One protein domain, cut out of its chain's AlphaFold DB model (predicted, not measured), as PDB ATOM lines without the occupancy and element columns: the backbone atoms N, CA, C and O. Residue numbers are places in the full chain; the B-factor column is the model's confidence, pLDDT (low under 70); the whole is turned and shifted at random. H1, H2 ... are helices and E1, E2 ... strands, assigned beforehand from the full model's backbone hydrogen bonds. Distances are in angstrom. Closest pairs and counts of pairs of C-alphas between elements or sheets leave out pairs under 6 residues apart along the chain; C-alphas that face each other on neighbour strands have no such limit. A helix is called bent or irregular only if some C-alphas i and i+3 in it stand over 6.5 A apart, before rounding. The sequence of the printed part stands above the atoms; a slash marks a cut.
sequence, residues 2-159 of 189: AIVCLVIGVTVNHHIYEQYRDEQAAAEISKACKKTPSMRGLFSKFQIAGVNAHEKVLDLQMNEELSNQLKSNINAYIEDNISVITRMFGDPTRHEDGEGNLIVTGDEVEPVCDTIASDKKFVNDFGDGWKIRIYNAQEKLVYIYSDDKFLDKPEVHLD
ATOM      1  N   ALA A   2     -54.613  62.273  98.743       60.66
ATOM      2  CA  ALA A   2     -55.020  61.268  99.741       60.66
ATOM      3  C   ALA A   2     -54.540  59.827  99.447       60.66
ATOM      4  O   ALA A   2     -54.036  59.166 100.344       60.66
ATOM      5  N   ILE A   3     -54.614  59.369  98.190       65.38
ATOM      6  CA  ILE A   3     -54.151  58.026  97.785       65.38
ATOM      7  C   ILE A   3     -52.632  57.870  97.969       65.38
ATOM      8  O   ILE A   3     -52.177  56.845  98.455       65.38
ATOM      9  N   VAL A   4     -51.849  58.906  97.651       62.69
ATOM     10  CA  VAL A   4     -50.385  58.891  97.810       62.69
ATOM     11  C   VAL A   4     -50.001  58.814  99.291       62.69
ATOM     12  O   VAL A   4     -49.147  58.016  99.654       62.69
ATOM     13  N   CYS A   5     -50.676  59.568 100.165       62.25
ATOM     14  CA  CYS A   5     -50.461  59.487 101.614       62.25
ATOM     15  C   CYS A   5     -50.833  58.110 102.193       62.25
ATOM     16  O   CYS A   5     -50.162  57.632 103.101       62.25
ATOM     17  N   LEU A   6     -51.875  57.469 101.655       64.62
ATOM     18  CA  LEU A   6     -52.343  56.154 102.100       64.62
ATOM     19  C   LEU A   6     -51.375  55.040 101.675       64.62
ATOM     20  O   LEU A   6     -51.035  54.194 102.494       64.62
ATOM     21  N   VAL A   7     -50.858  55.092 100.440       66.81
ATOM     22  CA  VAL A   7     -49.812  54.167  99.976       66.81
ATOM     23  C   VAL A   7     -48.545  54.328 100.816       66.81
ATOM     24  O   VAL A   7     -48.072  53.338 101.357       66.81
ATOM     25  N   ILE A   8     -48.056  55.556 101.023       66.56
ATOM     26  CA  ILE A   8     -46.860  55.809 101.850       66.56
ATOM     27  C   ILE A   8     -47.061  55.299 103.287       66.56
ATOM     28  O   ILE A   8     -46.169  54.655 103.833       66.56
ATOM     29  N   GLY A   9     -48.230  55.531 103.893       59.72
ATOM     30  CA  GLY A   9     -48.532  55.055 105.247       59.72
ATOM     31  C   GLY A   9     -48.541  53.527 105.372       59.72
ATOM     32  O   GLY A   9     -48.038  52.991 106.357       59.72
ATOM     33  N   VAL A  10     -49.060  52.817 104.366       70.81
ATOM     34  CA  VAL A  10     -49.031  51.344 104.327       70.81
ATOM     35  C   VAL A  10     -47.600  50.834 104.159       70.81
ATOM     36  O   VAL A  10     -47.200  49.932 104.891       70.81
ATOM     37  N   THR A  11     -46.803  51.435 103.269       67.69
ATOM     38  CA  THR A  11     -45.408  51.023 103.052       67.69
ATOM     39  C   THR A  11     -44.543  51.249 104.293       67.69
ATOM     40  O   THR A  11     -43.741  50.389 104.644       67.69
ATOM     41  N   VAL A  12     -44.725  52.371 104.998       71.62
ATOM     42  CA  VAL A  12     -43.989  52.668 106.239       71.62
ATOM     43  C   VAL A  12     -44.373  51.695 107.355       71.62
ATOM     44  O   VAL A  12     -43.491  51.158 108.017       71.62
ATOM     45  N   ASN A  13     -45.667  51.409 107.538       72.75
ATOM     46  CA  ASN A  13     -46.112  50.432 108.538       72.75
ATOM     47  C   ASN A  13     -45.615  49.014 108.232       72.75
ATOM     48  O   ASN A  13     -45.260  48.288 109.157       72.75
ATOM     49  N   HIS A  14     -45.566  48.633 106.953       75.56
ATOM     50  CA  HIS A  14     -44.993  47.356 106.533       75.56
ATOM     51  C   HIS A  14     -43.505  47.273 106.880       75.56
ATOM     52  O   HIS A  14     -43.080  46.317 107.515       75.56
ATOM     53  N   HIS A  15     -42.738  48.314 106.550       74.25
ATOM     54  CA  HIS A  15     -41.307  48.354 106.832       74.25
ATOM     55  C   HIS A  15     -40.996  48.299 108.336       74.25
ATOM     56  O   HIS A  15     -40.107  47.565 108.756       74.25
ATOM     57  N   ILE A  16     -41.765  49.020 109.160       79.25
ATOM     58  CA  ILE A  16     -41.633  48.977 110.627       79.25
ATOM     59  C   ILE A  16     -41.964  47.579 111.163       79.25
ATOM     60  O   ILE A  16     -41.296  47.087 112.070       79.25
ATOM     61  N   TYR A  17     -42.992  46.931 110.612       82.62
ATOM     62  CA  TYR A  17     -43.367  45.576 111.006       82.62
ATOM     63  C   TYR A  17     -42.284  44.547 110.650       82.62
ATOM     64  O   TYR A  17     -41.984  43.677 111.465       82.62
ATOM     65  N   GLU A  18     -41.679  44.659 109.467       85.12
ATOM     66  CA  GLU A  18     -40.564  43.802 109.047       85.12
ATOM     67  C   GLU A  18     -39.344  43.989 109.947       85.12
ATOM     68  O   GLU A  18     -38.862  43.012 110.510       85.12
ATOM     69  N   GLN A  19     -38.930  45.236 110.201       87.44
ATOM     70  CA  GLN A  19     -37.824  45.525 111.122       87.44
ATOM     71  C   GLN A  19     -38.070  44.949 112.519       87.44
ATOM     72  O   GLN A  19     -37.190  44.330 113.110       87.44
ATOM     73  N   TYR A  20     -39.290  45.099 113.039       89.12
ATOM     74  CA  TYR A  20     -39.659  44.521 114.327       89.12
ATOM     75  C   TYR A  20     -39.574  42.987 114.325       89.12
ATOM     76  O   TYR A  20     -39.102  42.386 115.292       89.12
ATOM     77  N   ARG A  21     -40.013  42.334 113.241       89.88
ATOM     78  CA  ARG A  21     -39.900  40.877 113.076       89.88
ATOM     79  C   ARG A  21     -38.441  40.429 113.004       89.88
ATOM     80  O   ARG A  21     -38.114  39.415 113.619       89.88
ATOM     81  N   ASP A  22     -37.583  41.180 112.322       92.69
ATOM     82  CA  ASP A  22     -36.148  40.902 112.222       92.69
ATOM     83  C   ASP A  22     -35.464  41.001 113.595       92.69
ATOM     84  O   ASP A  22     -34.736  40.090 113.998       92.69
ATOM     85  N   GLU A  23     -35.762  42.051 114.369       92.31
ATOM     86  CA  GLU A  23     -35.250  42.229 115.735       92.31
ATOM     87  C   GLU A  23     -35.700  41.104 116.677       92.31
ATOM     88  O   GLU A  23     -34.895  40.570 117.450       92.31
ATOM     89  N   GLN A  24     -36.975  40.702 116.610       93.06
ATOM     90  CA  GLN A  24     -37.478  39.583 117.408       93.06
ATOM     91  C   GLN A  24     -36.798  38.262 117.035       93.06
ATOM     92  O   GLN A  24     -36.401  37.507 117.928       93.06
ATOM     93  N   ALA A  25     -36.644  37.986 115.738       91.81
ATOM     94  CA  ALA A  25     -35.973  36.783 115.260       91.81
ATOM     95  C   ALA A  25     -34.514  36.744 115.738       91.81
ATOM     96  O   ALA A  25     -34.083  35.741 116.310       91.81
ATOM     97  N   ALA A  26     -33.776  37.852 115.615       93.19
ATOM     98  CA  ALA A  26     -32.403  37.969 116.111       93.19
ATOM     99  C   ALA A  26     -32.292  37.696 117.626       93.19
ATOM    100  O   ALA A  26     -31.359  37.023 118.089       93.19
ATOM    101  N   ALA A  27     -33.250  38.199 118.411       92.31
ATOM    102  CA  ALA A  27     -33.292  38.003 119.856       92.31
ATOM    103  C   ALA A  27     -33.575  36.541 120.241       92.31
ATOM    104  O   ALA A  27     -32.906  36.000 121.129       92.31
ATOM    105  N   GLU A  28     -34.528  35.884 119.576       91.75
ATOM    106  CA  GLU A  28     -34.840  34.473 119.825       91.75
ATOM    107  C   GLU A  28     -33.698  33.551 119.374       91.75
ATOM    108  O   GLU A  28     -33.333  32.658 120.138       91.75
ATOM    109  N   ILE A  29     -33.040  33.826 118.239       90.56
ATOM    110  CA  ILE A  29     -31.816  33.121 117.807       90.56
ATOM    111  C   ILE A  29     -30.726  33.247 118.871       90.56
ATOM    112  O   ILE A  29     -30.183  32.252 119.350       90.56
ATOM    113  N   SER A  30     -30.443  34.474 119.317       90.75
ATOM    114  CA  SER A  30     -29.438  34.718 120.356       90.75
ATOM    115  C   SER A  30     -29.756  33.969 121.650       90.75
ATOM    116  O   SER A  30     -28.857  33.480 122.336       90.75
ATOM    117  N   LYS A  31     -31.038  33.876 122.011       90.50
ATOM    118  CA  LYS A  31     -31.500  33.143 123.191       90.50
ATOM    119  C   LYS A  31     -31.374  31.632 123.005       90.50
ATOM    120  O   LYS A  31     -30.956  30.962 123.950       90.50
ATOM    121  N   ALA A  32     -31.705  31.112 121.825       89.06
ATOM    122  CA  ALA A  32     -31.558  29.706 121.472       89.06
ATOM    123  C   ALA A  32     -30.085  29.272 121.529       89.06
ATOM    124  O   ALA A  32     -29.741  28.339 122.248       89.06
ATOM    125  N   CYS A  33     -29.184  30.036 120.916       87.88
ATOM    126  CA  CYS A  33     -27.754  29.746 120.973       87.88
ATOM    127  C   CYS A  33     -27.184  29.851 122.398       87.88
ATOM    128  O   CYS A  33     -26.360  29.037 122.797       87.88
ATOM    129  N   LYS A  34     -27.635  30.806 123.222       87.81
ATOM    130  CA  LYS A  34     -27.141  30.947 124.608       87.81
ATOM    131  C   LYS A  34     -27.612  29.841 125.557       87.81
ATOM    132  O   LYS A  34     -26.921  29.561 126.537       87.81
ATOM    133  N   LYS A  35     -28.792  29.250 125.325       87.62
ATOM    134  CA  LYS A  35     -29.332  28.179 126.184       87.62
ATOM    135  C   LYS A  35     -28.781  26.798 125.821       87.62
ATOM    136  O   LYS A  35     -28.769  25.924 126.686       87.62
ATOM    137  N   THR A  36     -28.336  26.602 124.582       85.38
ATOM    138  CA  THR A  36     -27.833  25.314 124.100       85.38
ATOM    139  C   THR A  36     -26.419  25.042 124.637       85.38
ATOM    140  O   THR A  36     -25.515  25.846 124.410       85.38
ATOM    141  N   PRO A  37     -26.180  23.927 125.358       82.75
ATOM    142  CA  PRO A  37     -24.878  23.650 125.967       82.75
ATOM    143  C   PRO A  37     -23.710  23.551 124.978       82.75
ATOM    144  O   PRO A  37     -22.654  24.107 125.269       82.75
ATOM    145  N   SER A  38     -23.900  22.905 123.819       80.56
ATOM    146  CA  SER A  38     -22.879  22.792 122.758       80.56
ATOM    147  C   SER A  38     -22.481  24.145 122.161       80.56
ATOM    148  O   SER A  38     -21.383  24.300 121.646       80.56
ATOM    149  N   MET A  39     -23.341  25.154 122.301       84.31
ATOM    150  CA  MET A  39     -23.124  26.505 121.787       84.31
ATOM    151  C   MET A  39     -22.431  27.441 122.779       84.31
ATOM    152  O   MET A  39     -22.101  28.585 122.442       84.31
ATOM    153  N   ARG A  40     -22.201  26.990 124.019       79.31
ATOM    154  CA  ARG A  40     -21.564  27.798 125.061       79.31
ATOM    155  C   ARG A  40     -20.130  28.136 124.649       79.31
ATOM    156  O   ARG A  40     -19.306  27.253 124.469       79.31
ATOM    157  N   GLY A  41     -19.826  29.427 124.526       78.94
ATOM    158  CA  GLY A  41     -18.517  29.913 124.068       78.94
ATOM    159  C   GLY A  41     -18.316  29.827 122.549       78.94
ATOM    160  O   GLY A  41     -17.622  30.668 121.983       78.94
ATOM    161  N   LEU A  42     -18.989  28.895 121.867       83.88
ATOM    162  CA  LEU A  42     -18.972  28.815 120.410       83.88
ATOM    163  C   LEU A  42     -19.720  29.987 119.771       83.88
ATOM    164  O   LEU A  42     -19.175  30.664 118.906       83.88
ATOM    165  N   PHE A  43     -20.927  30.305 120.252       85.94
ATOM    166  CA  PHE A  43     -21.717  31.398 119.677       85.94
ATOM    167  C   PHE A  43     -21.028  32.767 119.801       85.94
ATOM    168  O   PHE A  43     -21.238  33.626 118.958       85.94
ATOM    169  N   SER A  44     -20.156  32.974 120.797       87.00
ATOM    170  CA  SER A  44     -19.361  34.212 120.902       87.00
ATOM    171  C   SER A  44     -18.287  34.362 119.825       87.00
ATOM    172  O   SER A  44     -17.741  35.454 119.678       87.00
ATOM    173  N   LYS A  45     -17.987  33.303 119.059       89.56
ATOM    174  CA  LYS A  45     -17.152  33.399 117.856       89.56
ATOM    175  C   LYS A  45     -17.908  34.006 116.664       89.56
ATOM    176  O   LYS A  45     -17.286  34.285 115.642       89.56
ATOM    177  N   PHE A  46     -19.216  34.233 116.796       90.94
ATOM    178  CA  PHE A  46     -20.082  34.768 115.752       90.94
ATOM    179  C   PHE A  46     -20.814  36.029 116.220       90.94
ATOM    180  O   PHE A  46     -21.157  36.194 117.392       90.94
ATOM    181  N   GLN A  47     -21.105  36.910 115.272       92.19
ATOM    182  CA  GLN A  47     -21.984  38.059 115.428       92.19
ATOM    183  C   GLN A  47     -23.147  37.931 114.443       92.19
ATOM    184  O   GLN A  47     -22.941  37.562 113.294       92.19
ATOM    185  N   ILE A  48     -24.364  38.280 114.863       92.88
ATOM    186  CA  ILE A  48     -25.483  38.445 113.926       92.88
ATOM    187  C   ILE A  48     -25.230  39.723 113.118       92.88
ATOM    188  O   ILE A  48     -25.249  40.819 113.680       92.88
ATOM    189  N   ALA A  49     -24.951  39.570 111.825       92.75
ATOM    190  CA  ALA A  49     -24.719  40.670 110.892       92.75
ATOM    191  C   ALA A  49     -26.027  41.188 110.283       92.75
ATOM    192  O   ALA A  49     -26.159  42.380 110.017       92.75
ATOM    193  N   GLY A  50     -27.006  40.301 110.106       93.88
ATOM    194  CA  GLY A  50     -28.300  40.631 109.526       93.88
ATOM    195  C   GLY A  50     -29.319  39.524 109.750       93.88
ATOM    196  O   GLY A  50     -28.970  38.351 109.885       93.88
ATOM    197  N   VAL A  51     -30.591  39.905 109.808       94.81
ATOM    198  CA  VAL A  51     -31.727  38.982 109.854       94.81
ATOM    199  C   VAL A  51     -32.780  39.502 108.896       94.81
ATOM    200  O   VAL A  51     -33.055  40.695 108.880       94.81
ATOM    201  N   ASN A  52     -33.354  38.600 108.110       94.31
ATOM    202  CA  ASN A  52     -34.533  38.857 107.305       94.31
ATOM    203  C   ASN A  52     -35.542  37.744 107.589       94.31
ATOM    204  O   ASN A  52     -35.438  36.640 107.055       94.31
ATOM    205  N   ALA A  53     -36.509  38.020 108.457       90.75
ATOM    206  CA  ALA A  53     -37.523  37.065 108.881       90.75
ATOM    207  C   ALA A  53     -38.562  36.773 107.792       90.75
ATOM    208  O   ALA A  53     -39.225  35.737 107.852       90.75
ATOM    209  N   HIS A  54     -38.718  37.662 106.808       90.00
ATOM    210  CA  HIS A  54     -39.602  37.441 105.667       90.00
ATOM    211  C   HIS A  54     -39.016  36.400 104.704       90.00
ATOM    212  O   HIS A  54     -39.674  35.418 104.369       90.00
ATOM    213  N   GLU A  55     -37.753  36.585 104.320       92.50
ATOM    214  CA  GLU A  55     -36.998  35.677 103.447       92.50
ATOM    215  C   GLU A  55     -36.387  34.491 104.209       92.50
ATOM    216  O   GLU A  55     -35.797  33.601 103.595       92.50
ATOM    217  N   LYS A  56     -36.518  34.476 105.543       92.25
ATOM    218  CA  LYS A  56     -35.939  33.482 106.459       92.25
ATOM    219  C   LYS A  56     -34.429  33.335 106.275       92.25
ATOM    220  O   LYS A  56     -33.897  32.234 106.136       92.25
ATOM    221  N   VAL A  57     -33.726  34.464 106.255       94.38
ATOM    222  CA  VAL A  57     -32.268  34.518 106.125       94.38
ATOM    223  C   VAL A  57     -31.657  35.044 107.416       94.38
ATOM    224  O   VAL A  57     -32.091  36.061 107.954       94.38
ATOM    225  N   LEU A  58     -30.621  34.361 107.890       94.06
ATOM    226  CA  LEU A  58     -29.750  34.820 108.963       94.06
ATOM    227  C   LEU A  58     -28.333  34.968 108.414       94.06
ATOM    228  O   LEU A  58     -27.753  33.994 107.942       94.06
ATOM    229  N   ASP A  59     -27.767  36.160 108.541       95.69
ATOM    230  CA  ASP A  59     -26.368  36.432 108.239       95.69
ATOM    231  C   ASP A  59     -25.560  36.449 109.548       95.69
ATOM    232  O   ASP A  59     -25.822  37.241 110.460       95.69
ATOM    233  N   LEU A  60     -24.561  35.574 109.643       94.38
ATOM    234  CA  LEU A  60     -23.615  35.495 110.753       94.38
ATOM    235  C   LEU A  60     -22.216  35.887 110.283       94.38
ATOM    236  O   LEU A  60     -21.706  35.356 109.304       94.38
ATOM    237  N   GLN A  61     -21.562  36.769 111.022       94.56
ATOM    238  CA  GLN A  61     -20.180  37.173 110.807       94.56
ATOM    239  C   GLN A  61     -19.282  36.442 111.805       94.56
ATOM    240  O   GLN A  61     -19.466  36.566 113.017       94.56
ATOM    241  N   MET A  62     -18.295  35.699 111.315       93.00
ATOM    242  CA  MET A  62     -17.235  35.141 112.151       93.00
ATOM    243  C   MET A  62     -16.357  36.260 112.710       93.00
ATOM    244  O   MET A  62     -16.013  37.213 112.007       93.00
ATOM    245  N   ASN A  63     -15.915  36.107 113.954       92.81
ATOM    246  CA  ASN A  63     -14.874  36.963 114.501       92.81
ATOM    247  C   ASN A  63     -13.520  36.719 113.795       92.81
ATOM    248  O   ASN A  63     -13.343  35.775 113.012       92.81
ATOM    249  N   GLU A  64     -12.546  37.587 114.066       91.81
ATOM    250  CA  GLU A  64     -11.213  37.493 113.456       91.81
ATOM    251  C   GLU A  64     -10.486  36.193 113.812       91.81
ATOM    252  O   GLU A  64      -9.815  35.614 112.959       91.81
ATOM    253  N   GLU A  65     -10.630  35.711 115.047       90.62
ATOM    254  CA  GLU A  65      -9.980  34.485 115.514       90.62
ATOM    255  C   GLU A  65     -10.438  33.266 114.704       90.62
ATOM    256  O   GLU A  65      -9.609  32.580 114.103       90.62
ATOM    257  N   LEU A  66     -11.751  33.045 114.616       88.50
ATOM    258  CA  LEU A  66     -12.340  31.940 113.863       88.50
ATOM    259  C   LEU A  66     -12.069  32.082 112.360       88.50
ATOM    260  O   LEU A  66     -11.782  31.099 111.684       88.50
ATOM    261  N   SER A  67     -12.073  33.311 111.836       90.38
ATOM    262  CA  SER A  67     -11.727  33.572 110.432       90.38
ATOM    263  C   SER A  67     -10.273  33.217 110.108       90.38
ATOM    264  O   SER A  67      -9.983  32.683 109.035       90.38
ATOM    265  N   ASN A  68      -9.348  33.490 111.030       88.94
ATOM    266  CA  ASN A  68      -7.941  33.127 110.882       88.94
ATOM    267  C   ASN A  68      -7.722  31.617 111.046       88.94
ATOM    268  O   ASN A  68      -6.945  31.041 110.285       88.94
ATOM    269  N   GLN A  69      -8.432  30.972 111.976       87.75
ATOM    270  CA  GLN A  69      -8.442  29.511 112.123       87.75
ATOM    271  C   GLN A  69      -8.940  28.839 110.841       87.75
ATOM    272  O   GLN A  69      -8.262  27.968 110.304       87.75
ATOM    273  N   LEU A  70     -10.052  29.318 110.278       89.12
ATOM    274  CA  LEU A  70     -10.568  28.837 109.000       89.12
ATOM    275  C   LEU A  70      -9.533  28.971 107.882       89.12
ATOM    276  O   LEU A  70      -9.295  28.020 107.143       89.12
ATOM    277  N   LYS A  71      -8.894  30.139 107.758       87.62
ATOM    278  CA  LYS A  71      -7.844  30.359 106.758       87.62
ATOM    279  C   LYS A  71      -6.689  29.366 106.926       87.62
ATOM    280  O   LYS A  71      -6.206  28.828 105.935       87.62
ATOM    281  N   SER A  72      -6.255  29.123 108.163       87.50
ATOM    282  CA  SER A  72      -5.212  28.140 108.468       87.50
ATOM    283  C   SER A  72      -5.637  26.723 108.082       87.50
ATOM    284  O   SER A  72      -4.856  26.003 107.469       87.50
ATOM    285  N   ASN A  73      -6.881  26.346 108.375       84.19
ATOM    286  CA  ASN A  73      -7.408  25.017 108.078       84.19
ATOM    287  C   ASN A  73      -7.584  24.787 106.576       84.19
ATOM    288  O   ASN A  73      -7.251  23.715 106.088       84.19
ATOM    289  N   ILE A  74      -8.030  25.801 105.828       86.62
ATOM    290  CA  ILE A  74      -8.074  25.748 104.360       86.62
ATOM    291  C   ILE A  74      -6.666  25.531 103.795       86.62
ATOM    292  O   ILE A  74      -6.487  24.697 102.913       86.62
ATOM    293  N   ASN A  75      -5.661  26.250 104.306       84.56
ATOM    294  CA  ASN A  75      -4.282  26.078 103.850       84.56
ATOM    295  C   ASN A  75      -3.757  24.665 104.143       84.56
ATOM    296  O   ASN A  75      -3.218  24.037 103.238       84.56
ATOM    297  N   ALA A  76      -3.958  24.162 105.364       81.81
ATOM    298  CA  ALA A  76      -3.553  22.808 105.744       81.81
ATOM    299  C   ALA A  76      -4.235  21.751 104.861       81.81
ATOM    300  O   ALA A  76      -3.558  20.923 104.261       81.81
ATOM    301  N   TYR A  77      -5.552  21.863 104.667       81.38
ATOM    302  CA  TYR A  77      -6.311  20.975 103.786       81.38
ATOM    303  C   TYR A  77      -5.782  20.976 102.346       81.38
ATOM    304  O   TYR A  77      -5.665  19.920 101.721       81.38
ATOM    305  N   ILE A  78      -5.439  22.147 101.798       83.00
ATOM    306  CA  ILE A  78      -4.838  22.247 100.462       83.00
ATOM    307  C   ILE A  78      -3.464  21.562 100.434       83.00
ATOM    308  O   ILE A  78      -3.203  20.780  99.520       83.00
ATOM    309  N   GLU A  79      -2.593  21.834 101.410       81.75
ATOM    310  CA  GLU A  79      -1.247  21.248 101.489       81.75
ATOM    311  C   GLU A  79      -1.287  19.722 101.605       81.75
ATOM    312  O   GLU A  79      -0.595  19.029 100.850       81.75
ATOM    313  N   ASP A  80      -2.160  19.194 102.460       78.38
ATOM    314  CA  ASP A  80      -2.370  17.758 102.635       78.38
ATOM    315  C   ASP A  80      -2.828  17.100 101.331       78.38
ATOM    316  O   ASP A  80      -2.355  16.026 100.961       78.38
ATOM    317  N   ASN A  81      -3.671  17.777 100.554       77.00
ATOM    318  CA  ASN A  81      -4.131  17.257  99.272       77.00
ATOM    319  C   ASN A  81      -3.099  17.395  98.136       77.00
ATOM    320  O   ASN A  81      -3.180  16.657  97.149       77.00
ATOM    321  N   ILE A  82      -2.127  18.306  98.236       82.19
ATOM    322  CA  ILE A  82      -1.029  18.463  97.263       82.19
ATOM    323  C   ILE A  82       0.107  17.464  97.543       82.19
ATOM    324  O   ILE A  82       0.677  16.886  96.608       82.19
ATOM    325  N   SER A  83       0.422  17.236  98.818       74.81
ATOM    326  CA  SER A  83       1.528  16.397  99.285       74.81
ATOM    327  C   SER A  83       1.506  14.994  98.669       74.81
ATOM    328  O   SER A  83       0.525  14.258  98.766       74.81
ATOM    329  N   VAL A  84       2.613  14.590  98.037       68.31
ATOM    330  CA  VAL A  84       2.773  13.236  97.463       68.31
ATOM    331  C   VAL A  84       2.677  12.162  98.549       68.31
ATOM    332  O   VAL A  84       2.081  11.114  98.319       68.31
ATOM    333  N   ILE A  85       3.236  12.421  99.735       62.19
ATOM    334  CA  ILE A  85       3.229  11.477 100.860       62.19
ATOM    335  C   ILE A  85       1.790  11.257 101.329       62.19
ATOM    336  O   ILE A  85       1.336  10.117 101.388       62.19
ATOM    337  N   THR A  86       1.039  12.330 101.567       66.56
ATOM    338  CA  THR A  86      -0.368  12.233 101.976       66.56
ATOM    339  C   THR A  86      -1.217  11.575 100.883       66.56
ATOM    340  O   THR A  86      -2.029  10.698 101.168       66.56
ATOM    341  N   ARG A  87      -0.952  11.876  99.601       69.19
ATOM    342  CA  ARG A  87      -1.585  11.186  98.461       69.19
ATOM    343  C   ARG A  87      -1.293   9.679  98.414       69.19
ATOM    344  O   ARG A  87      -2.152   8.926  97.965       69.19
ATOM    345  N   MET A  88      -0.106   9.232  98.834       63.06
ATOM    346  CA  MET A  88       0.293   7.815  98.812       63.06
ATOM    347  C   MET A  88      -0.202   7.025 100.024       63.06
ATOM    348  O   MET A  88      -0.581   5.864  99.879       63.06
ATOM    349  N   PHE A  89      -0.180   7.630 101.209       67.56
ATOM    350  CA  PHE A  89      -0.512   6.950 102.466       67.56
ATOM    351  C   PHE A  89      -1.947   7.205 102.939       67.56
ATOM    352  O   PHE A  89      -2.389   6.581 103.901       67.56
ATOM    353  N   GLY A  90      -2.691   8.036 102.206       58.66
ATOM    354  CA  GLY A  90      -4.067   8.395 102.507       58.66
ATOM    355  C   GLY A  90      -4.162   9.565 103.479       58.66
ATOM    356  O   GLY A  90      -3.257   9.831 104.268       58.66
ATOM    357  N   ASP A  91      -5.294  10.256 103.398       60.06
ATOM    358  CA  ASP A  91      -5.691  11.279 104.357       60.06
ATOM    359  C   ASP A  91      -6.311  10.592 105.593       60.06
ATOM    360  O   ASP A  91      -7.326   9.899 105.450       60.06
ATOM    361  N   PRO A  92      -5.719  10.736 106.793       55.16
ATOM    362  CA  PRO A  92      -6.244  10.139 108.018       55.16
ATOM    363  C   PRO A  92      -7.536  10.806 108.523       55.16
ATOM    364  O   PRO A  92      -8.139  10.288 109.458       55.16
ATOM    365  N   THR A  93      -7.956  11.929 107.931       56.22
ATOM    366  CA  THR A  93      -9.073  12.771 108.395       56.22
ATOM    367  C   THR A  93     -10.283  12.780 107.462       56.22
ATOM    368  O   THR A  93     -11.125  13.665 107.548       56.22
ATOM    369  N   ARG A  94     -10.421  11.786 106.576       54.81
ATOM    370  CA  ARG A  94     -11.609  11.675 105.714       54.81
ATOM    371  C   ARG A  94     -12.892  11.535 106.543       54.81
ATOM    372  O   ARG A  94     -13.127  10.483 107.135       54.81
ATOM    373  N   HIS A  95     -13.706  12.585 106.526       53.31
ATOM    374  CA  HIS A  95     -15.071  12.595 107.039       53.31
ATOM    375  C   HIS A  95     -16.032  11.911 106.047       53.31
ATOM    376  O   HIS A  95     -15.702  11.746 104.867       53.31
ATOM    377  N   GLU A  96     -17.191  11.448 106.528       53.09
ATOM    378  CA  GLU A  96     -18.211  10.816 105.680       53.09
ATOM    379  C   GLU A  96     -18.838  11.829 104.700       53.09
ATOM    380  O   GLU A  96     -18.804  13.043 104.910       53.09
ATOM    381  N   ASP A  97     -19.418  11.332 103.602       46.06
ATOM    382  CA  ASP A  97     -20.044  12.164 102.570       46.06
ATOM    383  C   ASP A  97     -21.173  13.035 103.162       46.06
ATOM    384  O   ASP A  97     -22.282  12.563 103.402       46.06
ATOM    385  N   GLY A  98     -20.903  14.328 103.361       51.78
ATOM    386  CA  GLY A  98     -21.881  15.308 103.856       51.78
ATOM    387  C   GLY A  98     -21.361  16.143 105.020       51.78
ATOM    388  O   GLY A  98     -21.686  17.328 105.102       51.78
ATOM    389  N   GLU A  99     -20.466  15.575 105.823       57.34
ATOM    390  CA  GLU A  99     -19.725  16.300 106.850       57.34
ATOM    391  C   GLU A  99     -18.709  17.242 106.167       57.34
ATOM    392  O   GLU A  99     -18.216  17.006 105.053       57.34
ATOM    393  N   GLY A 100     -18.466  18.415 106.750       60.28
ATOM    394  CA  GLY A 100     -17.370  19.279 106.307       60.28
ATOM    395  C   GLY A 100     -16.045  18.526 106.407       60.28
ATOM    396  O   GLY A 100     -15.783  17.910 107.431       60.28
ATOM    397  N   ASN A 101     -15.203  18.574 105.371       68.00
ATOM    398  CA  ASN A 101     -13.875  17.944 105.454       68.00
ATOM    399  C   ASN A 101     -12.874  18.863 106.172       68.00
ATOM    400  O   ASN A 101     -11.778  18.439 106.529       68.00
ATOM    401  N   LEU A 102     -13.229  20.138 106.354       74.31
ATOM    402  CA  LEU A 102     -12.477  21.081 107.166       74.31
ATOM    403  C   LEU A 102     -12.958  21.022 108.618       74.31
ATOM    404  O   LEU A 102     -14.143  21.214 108.884       74.31
ATOM    405  N   ILE A 103     -12.010  20.907 109.554       72.56
ATOM    406  CA  ILE A 103     -12.252  20.881 111.010       72.56
ATOM    407  C   ILE A 103     -13.210  22.004 111.457       72.56
ATOM    408  O   ILE A 103     -14.139  21.764 112.218       72.56
ATOM    409  N   VAL A 104     -13.049  23.218 110.907       72.94
ATOM    410  CA  VAL A 104     -13.890  24.377 111.275       72.94
ATOM    411  C   VAL A 104     -15.350  24.238 110.840       72.94
ATOM    412  O   VAL A 104     -16.251  24.793 111.473       72.94
ATOM    413  N   THR A 105     -15.608  23.531 109.743       73.06
ATOM    414  CA  THR A 105     -16.964  23.352 109.218       73.06
ATOM    415  C   THR A 105     -17.785  22.432 110.123       73.06
ATOM    416  O   THR A 105     -18.928  22.775 110.424       73.06
ATOM    417  N   GLY A 106     -17.189  21.337 110.609       72.31
ATOM    418  CA  GLY A 106     -17.851  20.384 111.508       72.31
ATOM    419  C   GLY A 106     -17.917  20.849 112.966       72.31
ATOM    420  O   GLY A 106     -18.984  20.834 113.574       72.31
ATOM    421  N   ASP A 107     -16.810  21.332 113.538       77.00
ATOM    422  CA  ASP A 107     -16.743  21.559 114.991       77.00
ATOM    423  C   ASP A 107     -17.319  22.915 115.435       77.00
ATOM    424  O   ASP A 107     -17.787  23.059 116.570       77.00
ATOM    425  N   GLU A 108     -17.299  23.929 114.563       81.69
ATOM    426  CA  GLU A 108     -17.704  25.288 114.933       81.69
ATOM    427  C   GLU A 108     -18.902  25.852 114.182       81.69
ATOM    428  O   GLU A 108     -19.607  26.707 114.725       81.69
ATOM    429  N   VAL A 109     -19.128  25.432 112.941       83.31
ATOM    430  CA  VAL A 109     -20.171  26.017 112.096       83.31
ATOM    431  C   VAL A 109     -21.469  25.218 112.174       83.31
ATOM    432  O   VAL A 109     -22.523  25.795 112.445       83.31
ATOM    433  N   GLU A 110     -21.397  23.905 111.987       84.81
ATOM    434  CA  GLU A 110     -22.560  23.014 111.992       84.81
ATOM    435  C   GLU A 110     -23.401  23.105 113.283       84.81
ATOM    436  O   GLU A 110     -24.601  23.364 113.173       84.81
ATOM    437  N   PRO A 111     -22.828  23.103 114.509       86.56
ATOM    438  CA  PRO A 111     -23.630  23.193 115.733       86.56
ATOM    439  C   PRO A 111     -24.434  24.496 115.848       86.56
ATOM    440  O   PRO A 111     -25.509  24.518 116.459       86.56
ATOM    441  N   VAL A 112     -23.922  25.594 115.275       86.50
ATOM    442  CA  VAL A 112     -24.619  26.889 115.233       86.50
ATOM    443  C   VAL A 112     -25.843  26.773 114.343       86.50
ATOM    444  O   VAL A 112     -26.940  27.172 114.740       86.50
ATOM    445  N   CYS A 113     -25.646  26.204 113.158       84.81
ATOM    446  CA  CYS A 113     -26.687  26.003 112.173       84.81
ATOM    447  C   CYS A 113     -27.790  25.067 112.688       84.81
ATOM    448  O   CYS A 113     -28.966  25.442 112.679       84.81
ATOM    449  N   ASP A 114     -27.401  23.929 113.259       85.31
ATOM    450  CA  ASP A 114     -28.298  22.932 113.845       85.31
ATOM    451  C   ASP A 114     -29.113  23.503 115.006       85.31
ATOM    452  O   ASP A 114     -30.314  23.248 115.135       85.31
ATOM    453  N   THR A 115     -28.482  24.299 115.877       88.38
ATOM    454  CA  THR A 115     -29.166  24.887 117.040       88.38
ATOM    455  C   THR A 115     -30.319  25.788 116.614       88.38
ATOM    456  O   THR A 115     -31.356  25.817 117.276       88.38
ATOM    457  N   ILE A 116     -30.147  26.530 115.522       82.88
ATOM    458  CA  ILE A 116     -31.170  27.441 115.009       82.88
ATOM    459  C   ILE A 116     -32.280  26.648 114.313       82.88
ATOM    460  O   ILE A 116     -33.455  26.892 114.583       82.88
ATOM    461  N   ALA A 117     -31.915  25.676 113.472       81.31
ATOM    462  CA  ALA A 117     -32.870  24.846 112.740       81.31
ATOM    463  C   ALA A 117     -33.740  23.976 113.670       81.31
ATOM    464  O   ALA A 117     -34.930  23.786 113.419       81.31
ATOM    465  N   SER A 118     -33.176  23.495 114.781       83.56
ATOM    466  CA  SER A 118     -33.852  22.588 115.720       83.56
ATOM    467  C   SER A 118     -34.609  23.281 116.866       83.56
ATOM    468  O   SER A 118     -35.291  22.612 117.657       83.56
ATOM    469  N   ASP A 119     -34.541  24.613 116.988       88.12
ATOM    470  CA  ASP A 119     -35.218  25.327 118.071       88.12
ATOM    471  C   ASP A 119     -36.740  25.374 117.864       88.12
ATOM    472  O   ASP A 119     -37.283  26.204 117.137       88.12
ATOM    473  N   LYS A 120     -37.464  24.506 118.581       85.94
ATOM    474  CA  LYS A 120     -38.931  24.386 118.478       85.94
ATOM    475  C   LYS A 120     -39.683  25.703 118.662       85.94
ATOM    476  O   LYS A 120     -40.736  25.879 118.060       85.94
ATOM    477  N   LYS A 121     -39.210  26.594 119.541       87.00
ATOM    478  CA  LYS A 121     -39.909  27.860 119.786       87.00
ATOM    479  C   LYS A 121     -39.721  28.785 118.587       87.00
ATOM    480  O   LYS A 121     -40.702  29.301 118.068       87.00
ATOM    481  N   PHE A 122     -38.483  28.937 118.134       88.50
ATOM    482  CA  PHE A 122     -38.148  29.717 116.955       88.50
ATOM    483  C   PHE A 122     -38.907  29.225 115.717       88.50
ATOM    484  O   PHE A 122     -39.564  30.020 115.050       88.50
ATOM    485  N   VAL A 123     -38.923  27.910 115.477       87.00
ATOM    486  CA  VAL A 123     -39.672  27.299 114.368       87.00
ATOM    487  C   VAL A 123     -41.177  27.565 114.484       87.00
ATOM    488  O   VAL A 123     -41.822  27.848 113.480       87.00
ATOM    489  N   ASN A 124     -41.756  27.546 115.687       88.62
ATOM    490  CA  ASN A 124     -43.173  27.882 115.868       88.62
ATOM    491  C   ASN A 124     -43.478  29.367 115.587       88.62
ATOM    492  O   ASN A 124     -44.523  29.676 115.016       88.62
ATOM    493  N   ASP A 125     -42.589  30.281 115.984       88.25
ATOM    494  CA  ASP A 125     -42.809  31.734 115.899       88.25
ATOM    495  C   ASP A 125     -42.456  32.320 114.507       88.25
ATOM    496  O   ASP A 125     -43.000  33.352 114.080       88.25
ATOM    497  N   PHE A 126     -41.537  31.667 113.786       88.75
ATOM    498  CA  PHE A 126     -40.951  32.163 112.536       88.75
ATOM    499  C   PHE A 126     -40.966  31.162 111.368       88.75
ATOM    500  O   PHE A 126     -40.664  31.545 110.237       88.75
ATOM    501  N   GLY A 127     -41.377  29.917 111.600       86.31
ATOM    502  CA  GLY A 127     -41.370  28.845 110.605       86.31
ATOM    503  C   GLY A 127     -40.003  28.172 110.436       86.31
ATOM    504  O   GLY A 127     -38.987  28.632 110.952       86.31
ATOM    505  N   ASP A 128     -40.001  27.076 109.686       87.88
ATOM    506  CA  ASP A 128     -38.836  26.286 109.271       87.88
ATOM    507  C   ASP A 128     -38.189  26.825 107.977       87.88
ATOM    508  O   ASP A 128     -38.666  27.805 107.399       87.88
ATOM    509  N   GLY A 129     -37.102  26.200 107.513       86.69
ATOM    510  CA  GLY A 129     -36.473  26.526 106.226       86.69
ATOM    511  C   GLY A 129     -35.622  27.795 106.239       86.69
ATOM    512  O   GLY A 129     -35.593  28.542 105.260       86.69
ATOM    513  N   TRP A 130     -34.969  28.078 107.366       90.81
ATOM    514  CA  TRP A 130     -34.067  29.217 107.480       90.81
ATOM    515  C   TRP A 130     -32.740  28.950 106.776       90.81
ATOM    516  O   TRP A 130     -32.075  27.946 107.028       90.81
ATOM    517  N   LYS A 131     -32.324  29.902 105.937       93.31
ATOM    518  CA  LYS A 131     -31.002  29.914 105.315       93.31
ATOM    519  C   LYS A 131     -30.034  30.693 106.192       93.31
ATOM    520  O   LYS A 131     -30.182  31.900 106.378       93.31
ATOM    521  N   ILE A 132     -29.004  30.013 106.669       92.56
ATOM    522  CA  ILE A 132     -27.948  30.594 107.491       92.56
ATOM    523  C   ILE A 132     -26.738  30.821 106.596       92.56
ATOM    524  O   ILE A 132     -26.203  29.890 105.997       92.56
ATOM    525  N   ARG A 133     -26.337  32.080 106.461       94.81
ATOM    526  CA  ARG A 133     -25.186  32.513 105.675       94.81
ATOM    527  C   ARG A 133     -24.098  32.944 106.630       94.81
ATOM    528  O   ARG A 133     -24.346  33.754 107.518       94.81
ATOM    529  N   ILE A 134     -22.904  32.409 106.450       91.94
ATOM    530  CA  ILE A 134     -21.788  32.695 107.343       91.94
ATOM    531  C   ILE A 134     -20.688  33.363 106.549       91.94
ATOM    532  O   ILE A 134     -20.213  32.827 105.546       91.94
ATOM    533  N   TYR A 135     -20.283  34.525 107.029       93.88
ATOM    534  CA  TYR A 135     -19.265  35.368 106.440       93.88
ATOM    535  C   TYR A 135     -18.020  35.341 107.323       93.88
ATOM    536  O   TYR A 135     -18.113  35.251 108.548       93.88
ATOM    537  N   ASN A 136     -16.843  35.420 106.713       92.38
ATOM    538  CA  ASN A 136     -15.608  35.636 107.465       92.38
ATOM    539  C   ASN A 136     -15.504  37.099 107.921       92.38
ATOM    540  O   ASN A 136     -16.244  37.947 107.441       92.38
ATOM    541  N   ALA A 137     -14.507  37.418 108.746       90.00
ATOM    542  CA  ALA A 137     -14.228  38.760 109.264       90.00
ATOM    543  C   ALA A 137     -14.048  39.856 108.187       90.00
ATOM    544  O   ALA A 137     -14.056  41.037 108.514       90.00
ATOM    545  N   GLN A 138     -13.885  39.483 106.914       89.44
ATOM    546  CA  GLN A 138     -13.771  40.385 105.761       89.44
ATOM    547  C   GLN A 138     -15.085  40.491 104.968       89.44
ATOM    548  O   GLN A 138     -15.059  40.911 103.813       89.44
ATOM    549  N   GLU A 139     -16.205  40.060 105.558       91.00
ATOM    550  CA  GLU A 139     -17.557  40.094 104.976       91.00
ATOM    551  C   GLU A 139     -17.692  39.255 103.695       91.00
ATOM    552  O   GLU A 139     -18.588  39.457 102.876       91.00
ATOM    553  N   LYS A 140     -16.802  38.277 103.497       90.88
ATOM    554  CA  LYS A 140     -16.920  37.331 102.386       90.88
ATOM    555  C   LYS A 140     -17.758  36.151 102.823       90.88
ATOM    556  O   LYS A 140     -17.448  35.550 103.847       90.88
ATOM    557  N   LEU A 141     -18.766  35.810 102.027       91.25
ATOM    558  CA  LEU A 141     -19.584  34.621 102.237       91.25
ATOM    559  C   LEU A 141     -18.709  33.367 102.144       91.25
ATOM    560  O   LEU A 141     -17.923  33.223 101.208       91.25
ATOM    561  N   VAL A 142     -18.838  32.495 103.136       90.06
ATOM    562  CA  VAL A 142     -18.030  31.281 103.289       90.06
ATOM    563  C   VAL A 142     -18.904  30.037 103.299       90.06
ATOM    564  O   VAL A 142     -18.579  29.064 102.627       90.06
ATOM    565  N   TYR A 143     -19.996  30.071 104.063       88.75
ATOM    566  CA  TYR A 143     -20.912  28.943 104.187       88.75
ATOM    567  C   TYR A 143     -22.341  29.379 103.926       88.75
ATOM    568  O   TYR A 143     -22.759  30.476 104.314       88.75
ATOM    569  N   ILE A 144     -23.109  28.474 103.334       90.56
ATOM    570  CA  ILE A 144     -24.563  28.549 103.298       90.56
ATOM    571  C   ILE A 144     -25.089  27.230 103.844       90.56
ATOM    572  O   ILE A 144     -24.747  26.172 103.325       90.56
ATOM    573  N   TYR A 145     -25.956  27.297 104.843       88.00
ATOM    574  CA  TYR A 145     -26.617  26.146 105.440       88.00
ATOM    575  C   TYR A 145     -28.136  26.326 105.382       88.00
ATOM    576  O   TYR A 145     -28.639  27.439 105.563       88.00
ATOM    577  N   SER A 146     -28.869  25.253 105.099       88.50
ATOM    578  CA  SER A 146     -30.337  25.216 105.097       88.50
ATOM    579  C   SER A 146     -30.803  23.769 105.169       88.50
ATOM    580  O   SER A 146     -30.237  22.933 104.471       88.50
ATOM    581  N   ASP A 147     -31.875  23.501 105.914       81.56
ATOM    582  CA  ASP A 147     -32.535  22.184 105.970       81.56
ATOM    583  C   ASP A 147     -31.570  21.033 106.295       81.56
ATOM    584  O   ASP A 147     -31.461  20.064 105.540       81.56
ATOM    585  N   ASP A 148     -30.846  21.174 107.404       77.12
ATOM    586  CA  ASP A 148     -29.944  20.152 107.943       77.12
ATOM    587  C   ASP A 148     -28.758  19.786 107.028       77.12
ATOM    588  O   ASP A 148     -28.222  18.680 107.082       77.12
ATOM    589  N   LYS A 149     -28.354  20.704 106.136       83.88
ATOM    590  CA  LYS A 149     -27.215  20.507 105.226       83.88
ATOM    591  C   LYS A 149     -26.535  21.805 104.797       83.88
ATOM    592  O   LYS A 149     -27.157  22.863 104.657       83.88
ATOM    593  N   PHE A 150     -25.255  21.687 104.450       84.31
ATOM    594  CA  PHE A 150     -24.527  22.728 103.729       84.31
ATOM    595  C   PHE A 150     -24.973  22.792 102.264       84.31
ATOM    596  O   PHE A 150     -24.913  21.810 101.526       84.31
ATOM    597  N   LEU A 151     -25.409  23.974 101.834       87.75
ATOM    598  CA  LEU A 151     -25.661  24.308 100.432       87.75
ATOM    599  C   LEU A 151     -24.399  24.820  99.728       87.75
ATOM    600  O   LEU A 151     -24.280  24.667  98.516       87.75
ATOM    601  N   ASP A 152     -23.494  25.451 100.476       86.00
ATOM    602  CA  ASP A 152     -22.200  25.924  99.990       86.00
ATOM    603  C   ASP A 152     -21.177  25.875 101.131       86.00
ATOM    604  O   ASP A 152     -21.507  26.208 102.276       86.00
ATOM    605  N   LYS A 153     -19.955  25.438 100.819       85.25
ATOM    606  CA  LYS A 153     -18.832  25.329 101.760       85.25
ATOM    607  C   LYS A 153     -17.500  25.542 101.028       85.25
ATOM    608  O   LYS A 153     -17.427  25.247  99.836       85.25
ATOM    609  N   PRO A 154     -16.436  26.042 101.679       83.38
ATOM    610  CA  PRO A 154     -15.179  26.371 101.011       83.38
ATOM    611  C   PRO A 154     -14.610  25.232 100.169       83.38
ATOM    612  O   PRO A 154     -14.097  25.487  99.083       83.38
ATOM    613  N   GLU A 155     -14.736  23.989 100.637       78.31
ATOM    614  CA  GLU A 155     -14.147  22.798 100.029       78.31
ATOM    615  C   GLU A 155     -14.560  22.600  98.572       78.31
ATOM    616  O   GLU A 155     -13.714  22.219  97.764       78.31
ATOM    617  N   VAL A 156     -15.811  22.918  98.203       80.25
ATOM    618  CA  VAL A 156     -16.291  22.717  96.821       80.25
ATOM    619  C   VAL A 156     -15.599  23.641  95.814       80.25
ATOM    620  O   VAL A 156     -15.646  23.400  94.609       80.25
ATOM    621  N   HIS A 157     -14.920  24.686  96.296       82.62
ATOM    622  CA  HIS A 157     -14.194  25.654  95.473       82.62
ATOM    623  C   HIS A 157     -12.678  25.405  95.453       82.62
ATOM    624  O   HIS A 157     -11.953  26.097  94.733       82.62
ATOM    625  N   LEU A 158     -12.173  24.426  96.217       83.81
ATOM    626  CA  LEU A 158     -10.731  24.177  96.363       83.81
ATOM    627  C   LEU A 158     -10.157  23.220  95.313       83.81
ATOM    628  O   LEU A 158      -8.945  23.228  95.104       83.81
ATOM    629  N   ASP A 159     -10.991  22.454  94.605       81.69
ATOM    630  CA  ASP A 159     -10.541  21.424  93.655       81.69
ATOM    631  C   ASP A 159      -9.573  21.960  92.597       81.69
ATOM    632  O   ASP A 159      -8.537  21.354  92.320       81.69
TER     633      ASP A 159
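What this domain is: This is residues 2 to 159 of the 189 residues of an uncharacterized protein of Lactobacillus reuteri (UniProt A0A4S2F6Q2). A small, strongly twisted sheet of five strands has H1 and H4 over one face, two layers with helices on one face of the sheet. From this body the long helix H1 sticks out with residues 2 to 17, while H2 leads away towards H3, where residues 82 to 89 stick out. The 158 printed residues hold six named helices and five named strands, in the order H1 E1 E2 H2 H3 H4 H5 E3 E4 E5 H6; the class is mixed, helices and strands. The sheet is mixed, E1 E2 E3 E4 E5 across. The whole is loose, with a radius of gyration of the C-alphas of 19.2 A and spans of 76 by 34 by 27 A, the arm of H1 adding much of the length.

Where its parts are: H1, residues 2 to 35, begins at C-alpha 2 (-55.020, 61.268, 99.741) and is 49.5 A long. E1, residues 46 to 52, is 17.2 A long and E2, residues 57 to 62, 16.2 A. H2, residues 64 to 82, is 27.0 A long; H3 is residues 84 to 89. H4, residues 103 to 117, begins at C-alpha 103 (-12.252, 20.881, 111.010), is 21.1 A long and only just irregular: C-alphas 107 and 110 are 6.7 A apart. H5 is residues 120 to 126, E3 131 to 135, E4 141 to 146, E5 149 to 152. H6, residues 154 to 157, ends at C-alpha 157 (-14.194, 25.654, 95.473).

How they stand to each other: E1 and E2 are an antiparallel hairpin, with N 47 and O 61 2.8 A apart. E2 and E3 are parallel, N 60 to O 133 2.8 A, the strands of a strand-helix-strand unit with H2 to H5 between. E3, E4 and E5 are a meander, each strand the antiparallel neighbour of the one before; N 132 to O 145 is 2.8 A, N 151 to O 144 2.7 A. H1 is on the sheet at a height of 7.0 A, on the same face as H4. H1 touches H4 at a steep tilt of 57 degrees, closest C-alphas Ile 29 and Ile 116, 6.4 A. It touches H5 at a shallow tilt of 14 degrees, opposite ways, closest C-alphas Glu 28 and Phe 122, 6.5 A. H2 touches H4, closest C-alphas Leu 70 and Val 104, 6.0 A. H2 and H3 touch only at the corner, and only just, with 3 pairs of C-alphas within 8 A; the closest are Asp 80 and Thr 86, 5.9 A. H6 only grazes the sheet, with residues 154 to 155. Every O i to N i+4 pair is within hydrogen-bond range in H1, H2, H3 and H5; in H4 7 of 11 are, and H6 is too short for one.

The domain as a whole: The farthest C-alphas, Ala 2 and Phe 89, are 77.0 A apart. The printed part has no cut. The link from H3 to H4, residues 90 to 102, is long. Residues 2 to 9, 11 and 84 to 101 have pLDDT under 70.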